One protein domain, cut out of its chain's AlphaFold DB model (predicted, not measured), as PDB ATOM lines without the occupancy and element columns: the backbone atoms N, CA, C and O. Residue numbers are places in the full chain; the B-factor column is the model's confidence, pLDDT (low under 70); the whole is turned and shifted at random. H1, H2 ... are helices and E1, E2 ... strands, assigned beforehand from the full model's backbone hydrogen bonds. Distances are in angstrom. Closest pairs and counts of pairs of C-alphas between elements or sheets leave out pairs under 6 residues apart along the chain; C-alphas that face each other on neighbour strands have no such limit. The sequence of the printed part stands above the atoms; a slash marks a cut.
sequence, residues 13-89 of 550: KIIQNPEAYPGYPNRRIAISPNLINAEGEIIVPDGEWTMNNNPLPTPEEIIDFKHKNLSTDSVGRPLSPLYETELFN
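Overview. This is residues 13 to 89 of the 550 residues of a protein of Candidatus Saccharibacteria bacterium HGW-Saccharibacteria-1 (UniProt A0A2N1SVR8). The domain has little regular structure: mostly loops, with a two-stranded hairpin, E1 and E2, toward one end of the long axis, H1 at the other, and the short H2 beside E2. The printed part has 77 residues, 23 of them in named elements, in the order E1, E2, H1, H2; the class is mixed, the sheet antiparallel. It is only just compact, close to loose, with a radius of gyration of the C-alphas of 13.3 A and spans of 37 by 27 by 19 A.

Arrangement. E1, residues 13 to 16, and E2, residues 27 to 31, form an antiparallel hairpin at 154 degrees; N 13 and O 30 are within hydrogen-bond range at 2.8 A. H1, residues 59 to 67, is apart from E1 and from H2, residues 83 to 87. The closest C-alphas of E2 and H2, Ala 30 and Leu 87, are 4.8 A apart. In H1 and H2 every O i to N i+4 pair is within hydrogen-bond range.

Along the chain. E1 begins at C-alpha 13 (4.392, 48.954, 26.727) and measures 10.0 A, E2 13.4 A, H1 12.7 A; H2, 5.4 A, ends at C-alpha 87 (2.932, 42.731, 34.196).

Size, cuts and confidence. The farthest C-alphas, Pro 22 and Ala 38, are 37.1 A apart. The links E2 to H1 and H1 to H2 are long. The printed part has no cut, and no printed residue is under pLDDT 70.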
ATOM      1  N   LYS A  13       2.988  48.782  27.083       89.25
ATOM      2  CA  LYS A  13       4.392  48.954  26.727       89.25
ATOM      3  C   LYS A  13       4.966  47.617  26.281       89.25
ATOM      4  O   LYS A  13       4.836  46.616  26.976       89.25
ATOM      5  N   ILE A  14       5.635  47.629  25.134       92.25
ATOM      6  CA  ILE A  14       6.352  46.468  24.607       92.25
ATOM      7  C   ILE A  14       7.821  46.600  24.997       92.25
ATOM      8  O   ILE A  14       8.445  47.639  24.770       92.25
ATOM      9  N   ILE A  15       8.368  45.544  25.588       91.06
ATOM     10  CA  ILE A  15       9.731  45.490  26.113       91.06
ATOM     11  C   ILE A  15      10.514  44.448  25.313       91.06
ATOM     12  O   ILE A  15       9.992  43.386  24.980       91.06
ATOM     13  N   GLN A  16      11.761  44.760  24.957       90.75
ATOM     14  CA  GLN A  16      12.662  43.812  24.303       90.75
ATOM     15  C   GLN A  16      13.352  42.949  25.366       90.75
ATOM     16  O   GLN A  16      13.973  43.499  26.271       90.75
ATOM     17  N   ASN A  17      13.298  41.626  25.216       84.31
ATOM     18  CA  ASN A  17      14.071  40.677  26.010       84.31
ATOM     19  C   ASN A  17      15.174  40.048  25.134       84.31
ATOM     20  O   ASN A  17      14.862  39.195  24.299       84.31
ATOM     21  N   PRO A  18      16.443  40.476  25.260       75.06
ATOM     22  CA  PRO A  18      17.547  39.901  24.493       75.06
ATOM     23  C   PRO A  18      17.919  38.480  24.951       75.06
ATOM     24  O   PRO A  18      18.518  37.742  24.176       75.06
ATOM     25  N   GLU A  19      17.523  38.086  26.163       79.12
ATOM     26  CA  GLU A  19      17.814  36.789  26.785       79.12
ATOM     27  C   GLU A  19      16.546  35.923  26.828       79.12
ATOM     28  O   GLU A  19      16.108  35.433  27.868       79.12
ATOM     29  N   ALA A  20      15.867  35.802  25.687       82.25
ATOM     30  CA  ALA A  20      14.699  34.937  25.584       82.25
ATOM     31  C   ALA A  20      15.110  33.460  25.612       82.25
ATOM     32  O   ALA A  20      16.073  33.062  24.954       82.25
ATOM     33  N   TYR A  21      14.342  32.644  26.336       86.38
ATOM     34  CA  TYR A  21      14.513  31.195  26.318       86.38
ATOM     35  C   TYR A  21      14.360  30.648  24.884       86.38
ATOM     36  O   TYR A  21      13.525  31.162  24.130       86.38
ATOM     37  N   PRO A  22      15.113  29.608  24.471       85.38
ATOM     38  CA  PRO A  22      14.956  29.015  23.145       85.38
ATOM     39  C   PRO A  22      13.496  28.650  22.826       85.38
ATOM     40  O   PRO A  22      12.852  27.886  23.541       85.38
ATOM     41  N   GLY A  23      12.960  29.215  21.741       85.62
ATOM     42  CA  GLY A  23      11.568  29.007  21.321       85.62
ATOM     43  C   GLY A  23      10.536  29.946  21.959       85.62
ATOM     44  O   GLY A  23       9.361  29.850  21.612       85.62
ATOM     45  N   TYR A  24      10.951  30.866  22.836       90.94
ATOM     46  CA  TYR A  24      10.085  31.887  23.430       90.94
ATOM     47  C   TYR A  24      10.223  33.246  22.718       90.94
ATOM     48  O   TYR A  24      11.275  33.552  22.144       90.94
ATOM     49  N   PRO A  25       9.181  34.099  22.762       91.25
ATOM     50  CA  PRO A  25       9.244  35.463  22.271       91.25
ATOM     51  C   PRO A  25      10.376  36.283  22.890       91.25
ATOM     52  O   PRO A  25      10.603  36.275  24.098       91.25
ATOM     53  N   ASN A  26      11.017  37.103  22.059       92.00
ATOM     54  CA  ASN A  26      11.963  38.130  22.501       92.00
ATOM     55  C   ASN A  26      11.280  39.467  22.843       92.00
ATOM     56  O   ASN A  26      11.951  40.482  23.044       92.00
ATOM     57  N   ARG A  27       9.944  39.484  22.890       93.75
ATOM     58  CA  ARG A  27       9.116  40.620  23.295       93.75
ATOM     59  C   ARG A  27       8.335  40.254  24.549       93.75
ATOM     60  O   ARG A  27       7.840  39.140  24.665       93.75
ATOM     61  N   ARG A  28       8.203  41.219  25.454       94.25
ATOM     62  CA  ARG A  28       7.403  41.141  26.680       94.25
ATOM     63  C   ARG A  28       6.384  42.279  26.706       94.25
ATOM     64  O   ARG A  28       6.639  43.343  26.131       94.25
ATOM     65  N   ILE A  29       5.260  42.073  27.381       94.88
ATOM     66  CA  ILE A  29       4.225  43.088  27.600       94.88
ATOM     67  C   ILE A  29       4.265  43.619  29.030       94.88
ATOM     68  O   ILE A  29       4.343  42.851  29.983       94.88
ATOM     69  N   ALA A  30       4.142  44.932  29.178       93.38
ATOM     70  CA  ALA A  30       3.699  45.558  30.414       93.38
ATOM     71  C   ALA A  30       2.423  46.366  30.148       93.38
ATOM     72  O   ALA A  30       2.305  47.011  29.104       93.38
ATOM     73  N   ILE A  31       1.472  46.353  31.077       91.75
ATOM     74  CA  ILE A  31       0.203  47.088  30.975       91.75
ATOM     75  C   ILE A  31       0.004  47.997  32.189       91.75
ATOM     76  O   ILE A  31       0.652  47.840  33.220       91.75
ATOM     77  N   SER A  32      -0.914  48.956  32.088       85.94
ATOM     78  CA  SER A  32      -1.353  49.707  33.268       85.94
ATOM     79  C   SER A  32      -2.232  48.846  34.186       85.94
ATOM     80  O   SER A  32      -3.111  48.153  33.674       85.94
ATOM     81  N   PRO A  33      -2.110  48.991  35.523       82.94
ATOM     82  CA  PRO A  33      -3.003  48.338  36.487       82.94
ATOM     83  C   PRO A  33      -4.498  48.617  36.268       82.94
ATOM     84  O   PRO A  33      -5.342  47.839  36.689       82.94
ATOM     85  N   ASN A  34      -4.841  49.720  35.588       84.06
ATOM     86  CA  ASN A  34      -6.227  50.111  35.319       84.06
ATOM     87  C   ASN A  34      -6.795  49.499  34.025       84.06
ATOM     88  O   ASN A  34      -7.888  49.877  33.600       84.06
ATOM     89  N   LEU A  35      -6.053  48.619  33.348       86.88
ATOM     90  CA  LEU A  35      -6.533  47.936  32.151       86.88
ATOM     91  C   LEU A  35      -7.420  46.748  32.563       86.88
ATOM     92  O   LEU A  35      -6.980  45.602  32.561       86.88
ATOM     93  N   ILE A  36      -8.662  47.052  32.945       87.31
ATOM     94  CA  ILE A  36      -9.662  46.100  33.452       87.31
ATOM     95  C   ILE A  36     -10.957  46.137  32.619       87.31
ATOM     96  O   ILE A  36     -11.263  47.157  31.993       87.31
ATOM     97  N   ASN A  37     -11.714  45.036  32.588       86.50
ATOM     98  CA  ASN A  37     -13.030  44.962  31.935       86.50
ATOM     99  C   ASN A  37     -14.159  45.509  32.836       86.50
ATOM    100  O   ASN A  37     -13.913  46.019  33.932       86.50
ATOM    101  N   ALA A  38     -15.409  45.442  32.361       84.88
ATOM    102  CA  ALA A  38     -16.572  45.956  33.093       84.88
ATOM    103  C   ALA A  38     -16.843  45.184  34.397       84.88
ATOM    104  O   ALA A  38     -17.440  45.722  35.329       84.88
ATOM    105  N   GLU A  39     -16.373  43.943  34.461       85.44
ATOM    106  CA  GLU A  39     -16.454  43.028  35.592       85.44
ATOM    107  C   GLU A  39     -15.289  43.209  36.589       85.44
ATOM    108  O   GLU A  39     -15.286  42.579  37.646       85.44
ATOM    109  N   GLY A  40     -14.336  44.103  36.297       86.25
ATOM    110  CA  GLY A  40     -13.174  44.388  37.143       86.25
ATOM    111  C   GLY A  40     -11.997  43.423  36.962       86.25
ATOM    112  O   GLY A  40     -11.057  43.458  37.751       86.25
ATOM    113  N   GLU A  41     -12.029  42.573  35.938       88.50
ATOM    114  CA  GLU A  41     -10.981  41.600  35.624       88.50
ATOM    115  C   GLU A  41      -9.884  42.243  34.770       88.50
ATOM    116  O   GLU A  41     -10.165  43.039  33.872       88.50
ATOM    117  N   ILE A  42      -8.627  41.873  35.014       91.25
ATOM    118  CA  ILE A  42      -7.471  42.406  34.282       91.25
ATOM    119  C   ILE A  42      -7.520  41.941  32.828       91.25
ATOM    120  O   ILE A  42      -7.625  40.749  32.549       91.25
ATOM    121  N   ILE A  43      -7.391  42.872  31.885       93.19
ATOM    122  CA  ILE A  43      -7.319  42.564  30.457       93.19
ATOM    123  C   ILE A  43      -5.852  42.412  30.062       93.19
ATOM    124  O   ILE A  43      -5.094  43.382  30.057       93.19
ATOM    125  N   VAL A  44      -5.467  41.202  29.658       93.44
ATOM    126  CA  VAL A  44      -4.117  40.897  29.163       93.44
ATOM    127  C   VAL A  44      -4.189  40.580  27.665       93.44
ATOM    128  O   VAL A  44      -4.595  39.479  27.294       93.44
ATOM    129  N   PRO A  45      -3.844  41.521  26.771       90.88
ATOM    130  CA  PRO A  45      -3.981  41.297  25.339       90.88
ATOM    131  C   PRO A  45      -2.913  40.338  24.812       90.88
ATOM    132  O   PRO A  45      -1.769  40.325  25.280       90.88
ATOM    133  N   ASP A  46      -3.283  39.577  23.787       90.56
ATOM    134  CA  ASP A  46      -2.334  38.768  23.032       90.56
ATOM    135  C   ASP A  46      -1.583  39.595  21.985       90.56
ATOM    136  O   ASP A  46      -2.088  40.599  21.475       90.56
ATOM    137  N   GLY A  47      -0.362  39.172  21.659       91.12
ATOM    138  CA  GLY A  47       0.496  39.858  20.699       91.12
ATOM    139  C   GLY A  47       1.791  39.106  20.407       91.12
ATOM    140  O   GLY A  47       1.875  37.887  20.544       91.12
ATOM    141  N   GLU A  48       2.830  39.845  20.009       90.94
ATOM    142  CA  GLU A  48       4.155  39.284  19.690       90.94
ATOM    143  C   GLU A  48       4.858  38.646  20.902       90.94
ATOM    144  O   GLU A  48       5.831  37.923  20.728       90.94
ATOM    145  N   TRP A  49       4.376  38.913  22.117       92.62
ATOM    146  CA  TRP A  49       4.842  38.361  23.397       92.62
ATOM    147  C   TRP A  49       4.071  37.105  23.843       92.62
ATOM    148  O   TRP A  49       4.352  36.575  24.917       92.62
ATOM    149  N   THR A  50       3.082  36.648  23.068       92.81
ATOM    150  CA  THR A  50       2.221  35.513  23.430       92.81
ATOM    151  C   THR A  50       2.725  34.201  22.834       92.81
ATOM    152  O   THR A  50       3.052  34.109  21.648       92.81
ATOM    153  N   MET A  51       2.688  33.136  23.635       90.88
ATOM    154  CA  MET A  51       2.890  31.757  23.180       90.88
ATOM    155  C   MET A  51       1.624  31.211  22.487       90.88
ATOM    156  O   MET A  51       0.771  30.586  23.117       90.88
ATOM    157  N   ASN A  52       1.504  31.455  21.175       71.88
ATOM    158  CA  ASN A  52       0.257  31.369  20.385       71.88
ATOM    159  C   ASN A  52      -0.268  29.964  19.998       71.88
ATOM    160  O   ASN A  52      -1.108  29.854  19.109       71.88
ATOM    161  N   ASN A  53       0.168  28.886  20.656       72.88
ATOM    162  CA  ASN A  53      -0.197  27.515  20.253       72.88
ATOM    163  C   ASN A  53      -1.117  26.777  21.240       72.88
ATOM    164  O   ASN A  53      -1.424  25.606  21.026       72.88
ATOM    165  N   ASN A  54      -1.559  27.435  22.313       82.19
ATOM    166  CA  ASN A  54      -2.310  26.792  23.389       82.19
ATOM    167  C   ASN A  54      -3.797  27.184  23.357       82.19
ATOM    168  O   ASN A  54      -4.095  28.377  23.251       82.19
ATOM    169  N   PRO A  55      -4.740  26.227  23.478       89.00
ATOM    170  CA  PRO A  55      -6.149  26.558  23.661       89.00
ATOM    171  C   PRO A  55      -6.355  27.290  24.991       89.00
ATOM    172  O   PRO A  55      -5.632  27.040  25.960       89.00
ATOM    173  N   LEU A  56      -7.358  28.172  25.039       93.06
ATOM    174  CA  LEU A  56      -7.776  28.822  26.282       93.06
ATOM    175  C   LEU A  56      -8.185  27.781  27.340       93.06
ATOM    176  O   LEU A  56      -8.604  26.679  26.965       93.06
ATOM    177  N   PRO A  57      -8.097  28.127  28.637       95.62
ATOM    178  CA  PRO A  57      -8.549  27.245  29.704       95.62
ATOM    179  C   PRO A  57     -10.012  26.828  29.538       95.62
ATOM    180  O   PRO A  57     -10.878  27.624  29.162       95.62
ATOM    181  N   THR A  58     -10.289  25.570  29.847       95.88
ATOM    182  CA  THR A  58     -11.636  25.004  29.889       95.88
ATOM    183  C   THR A  58     -12.442  25.565  31.068       95.88
ATOM    184  O   THR A  58     -11.870  26.025  32.060       95.88
ATOM    185  N   PRO A  59     -13.786  25.511  31.021       95.00
ATOM    186  CA  PRO A  59     -14.615  25.910  32.157       95.00
ATOM    187  C   PRO A  59     -14.296  25.146  33.450       95.00
ATOM    188  O   PRO A  59     -14.349  25.746  34.523       95.00
ATOM    189  N   GLU A  60     -13.949  23.854  33.367       95.31
ATOM    190  CA  GLU A  60     -13.539  23.078  34.543       95.31
ATOM    191  C   GLU A  60     -12.219  23.589  35.139       95.31
ATOM    192  O   GLU A  60     -12.135  23.766  36.354       95.31
ATOM    193  N   GLU A  61     -11.220  23.893  34.304       95.19
ATOM    194  CA  GLU A  61      -9.945  24.473  34.750       95.19
ATOM    195  C   GLU A  61     -10.148  25.834  35.434       95.19
ATOM    196  O   GLU A  61      -9.593  26.077  36.502       95.19
ATOM    197  N   ILE A  62     -11.006  26.702  34.887       93.88
ATOM    198  CA  ILE A  62     -11.306  28.014  35.490       93.88
ATOM    199  C   ILE A  62     -11.945  27.860  36.880       93.88
ATOM    200  O   ILE A  62     -11.670  28.647  37.789       93.88
ATOM    201  N   ILE A  63     -12.804  26.854  37.066       92.88
ATOM    202  CA  ILE A  63     -13.390  26.537  38.374       92.88
ATOM    203  C   ILE A  63     -12.304  26.042  39.341       92.88
ATOM    204  O   ILE A  63     -12.268  26.488  40.489       92.88
ATOM    205  N   ASP A  64     -11.395  25.179  38.882       93.12
ATOM    206  CA  ASP A  64     -10.268  24.687  39.685       93.12
ATOM    207  C   ASP A  64      -9.329  25.823  40.127       93.12
ATOM    208  O   ASP A  64      -8.973  25.906  41.305       93.12
ATOM    209  N   PHE A  65      -9.007  26.770  39.240       94.75
ATOM    210  CA  PHE A  65      -8.204  27.950  39.589       94.75
ATOM    211  C   PHE A  65      -8.841  28.752  40.725       94.75
ATOM    212  O   PHE A  65      -8.160  29.111  41.687       94.75
ATOM    213  N   LYS A  66     -10.162  28.963  40.672       88.44
ATOM    214  CA  LYS A  66     -10.905  29.657  41.735       88.44
ATOM    215  C   LYS A  66     -10.869  28.888  43.053       88.44
ATOM    216  O   LYS A  66     -10.696  29.503  44.101       88.44
ATOM    217  N   HIS A  67     -10.980  27.560  43.022       91.50
ATOM    218  CA  HIS A  67     -10.837  26.731  44.225       91.50
ATOM    219  C   HIS A  67      -9.429  26.790  44.829       91.50
ATOM    220  O   HIS A  67      -9.285  26.689  46.047       91.50
ATOM    221  N   LYS A  68      -8.407  27.008  43.997       86.94
ATOM    222  CA  LYS A  68      -7.013  27.235  44.405       86.94
ATOM    223  C   LYS A  68      -6.702  28.698  44.749       86.94
ATOM    224  O   LYS A  68      -5.547  29.017  45.008       86.94
ATOM    225  N   ASN A  69      -7.710  29.577  44.791       91.56
ATOM    226  CA  ASN A  69      -7.568  31.021  45.017       91.56
ATOM    227  C   ASN A  69      -6.621  31.720  44.023       91.56
ATOM    228  O   ASN A  69      -5.958  32.693  44.379       91.56
ATOM    229  N   LEU A  70      -6.550  31.238  42.781       91.50
ATOM    230  CA  LEU A  70      -5.794  31.891  41.717       91.50
ATOM    231  C   LEU A  70      -6.658  32.952  41.032       91.50
ATOM    232  O   LEU A  70      -7.781  32.676  40.599       91.50
ATOM    233  N   SER A  71      -6.109  34.158  40.900       92.19
ATOM    234  CA  SER A  71      -6.690  35.212  40.066       92.19
ATOM    235  C   SER A  71      -6.629  34.819  38.592       92.19
ATOM    236  O   SER A  71      -5.701  34.130  38.169       92.19
ATOM    237  N   THR A  72      -7.588  35.289  37.796       94.94
ATOM    238  CA  THR A  72      -7.605  35.098  36.342       94.94
ATOM    239  C   THR A  72      -7.695  36.430  35.610       94.94
ATOM    240  O   THR A  72      -8.232  37.402  36.142       94.94
ATOM    241  N   ASP A  73      -7.197  36.473  34.378       94.75
ATOM    242  CA  ASP A  73      -7.466  37.577  33.462       94.75
ATOM    243  C   ASP A  73      -8.880  37.495  32.855       94.75
ATOM    244  O   ASP A  73      -9.627  36.539  33.080       94.75
ATOM    245  N   SER A  74      -9.238  38.498  32.050       94.00
ATOM    246  CA  SER A  74     -10.558  38.650  31.425       94.00
ATOM    247  C   SER A  74     -10.939  37.541  30.433       94.00
ATOM    248  O   SER A  74     -12.043  37.559  29.892       94.00
ATOM    249  N   VAL A  75     -10.025  36.619  30.111       93.25
ATOM    250  CA  VAL A  75     -10.293  35.445  29.264       93.25
ATOM    251  C   VAL A  75     -10.130  34.128  30.033       93.25
ATOM    252  O   VAL A  75     -10.130  33.055  29.432       93.25
ATOM    253  N   GLY A  76     -10.026  34.198  31.364       94.06
ATOM    254  CA  GLY A  76      -9.993  33.047  32.259       94.06
ATOM    255  C   GLY A  76      -8.620  32.396  32.423       94.06
ATOM    256  O   GLY A  76      -8.538  31.342  33.055       94.06
ATOM    257  N   ARG A  77      -7.536  32.981  31.893       95.88
ATOM    258  CA  ARG A  77      -6.178  32.459  32.124       95.88
ATOM    259  C   ARG A  77      -5.741  32.814  33.541       95.88
ATOM    260  O   ARG A  77      -5.934  33.962  33.939       95.88
ATOM    261  N   PRO A  78      -5.148  31.883  34.305       96.94
ATOM    262  CA  PRO A  78      -4.671  32.193  35.644       96.94
ATOM    263  C   PRO A  78      -3.545  33.229  35.569       96.94
ATOM    264  O   PRO A  78      -2.876  33.352  34.542       96.94
ATOM    265  N   LEU A  79      -3.357  33.979  36.647       95.69
ATOM    266  CA  LEU A  79      -2.290  34.959  36.803       95.69
ATOM    267  C   LEU A  79      -1.298  34.465  37.859       95.69
ATOM    268  O   LEU A  79      -1.704  34.042  38.942       95.69
ATOM    269  N   SER A  80      -0.007  34.526  37.527       94.31
ATOM    270  CA  SER A  80       1.111  34.234  38.431       94.31
ATOM    271  C   SER A  80       0.975  35.023  39.731       94.31
ATOM    272  O   SER A  80       0.599  36.191  39.667       94.31
ATOM    273  N   PRO A  81       1.347  34.480  40.905       92.00
ATOM    274  CA  PRO A  81       1.403  35.254  42.147       92.00
ATOM    275  C   PRO A  81       2.265  36.526  42.053       92.00
ATOM    276  O   PRO A  81       2.084  37.446  42.845       92.00
ATOM    277  N   LEU A  82       3.176  36.596  41.074       89.62
ATOM    278  CA  LEU A  82       4.041  37.748  40.801       89.62
ATOM    279  C   LEU A  82       3.498  38.670  39.700       89.62
ATOM    280  O   LEU A  82       4.223  39.530  39.199       89.62
ATOM    281  N   TYR A  83       2.227  38.532  39.298       92.06
ATOM    282  CA  TYR A  83       1.757  39.241  38.113       92.06
ATOM    283  C   TYR A  83       1.866  40.762  38.232       92.06
ATOM    284  O   TYR A  83       2.144  41.427  37.244       92.06
ATOM    285  N   GLU A  84       1.701  41.335  39.423       88.94
ATOM    286  CA  GLU A  84       1.793  42.786  39.607       88.94
ATOM    287  C   GLU A  84       3.213  43.311  39.374       88.94
ATOM    288  O   GLU A  84       3.397  44.359  38.751       88.94
ATOM    289  N   THR A  85       4.227  42.573  39.833       86.75
ATOM    290  CA  THR A  85       5.633  42.969  39.693       86.75
ATOM    291  C   THR A  85       6.153  42.747  38.277       86.75
ATOM    292  O   THR A  85       7.038  43.480  37.841       86.75
ATOM    293  N   GLU A  86       5.590  41.792  37.538       88.38
ATOM    294  CA  GLU A  86       5.986  41.487  36.160       88.38
ATOM    295  C   GLU A  86       5.183  42.301  35.138       88.38
ATOM    296  O   GLU A  86       5.746  43.026  34.313       88.38
ATOM    297  N   LEU A  87       3.854  42.210  35.202       91.50
ATOM    298  CA  LEU A  87       2.932  42.731  34.196       91.50
ATOM    299  C   LEU A  87       2.756  44.249  34.285       91.50
ATOM    300  O   LEU A  87       2.501  44.885  33.263       91.50
ATOM    301  N   PHE A  88       2.897  44.854  35.467       90.38
ATOM    302  CA  PHE A  88       2.763  46.309  35.624       90.38
ATOM    303  C   PHE A  88       4.101  47.048  35.620       90.38
ATOM    304  O   PHE A  88       4.120  48.280  35.564       90.38
ATOM    305  N   ASN A  89       5.226  46.326  35.637       86.06
ATOM    306  CA  ASN A  89       6.545  46.939  35.626       86.06
ATOM    307  C   ASN A  89       7.056  47.146  34.187       86.06
ATOM    308  O   ASN A  89       7.419  46.184  33.504       86.06
TER     309      ASN A  89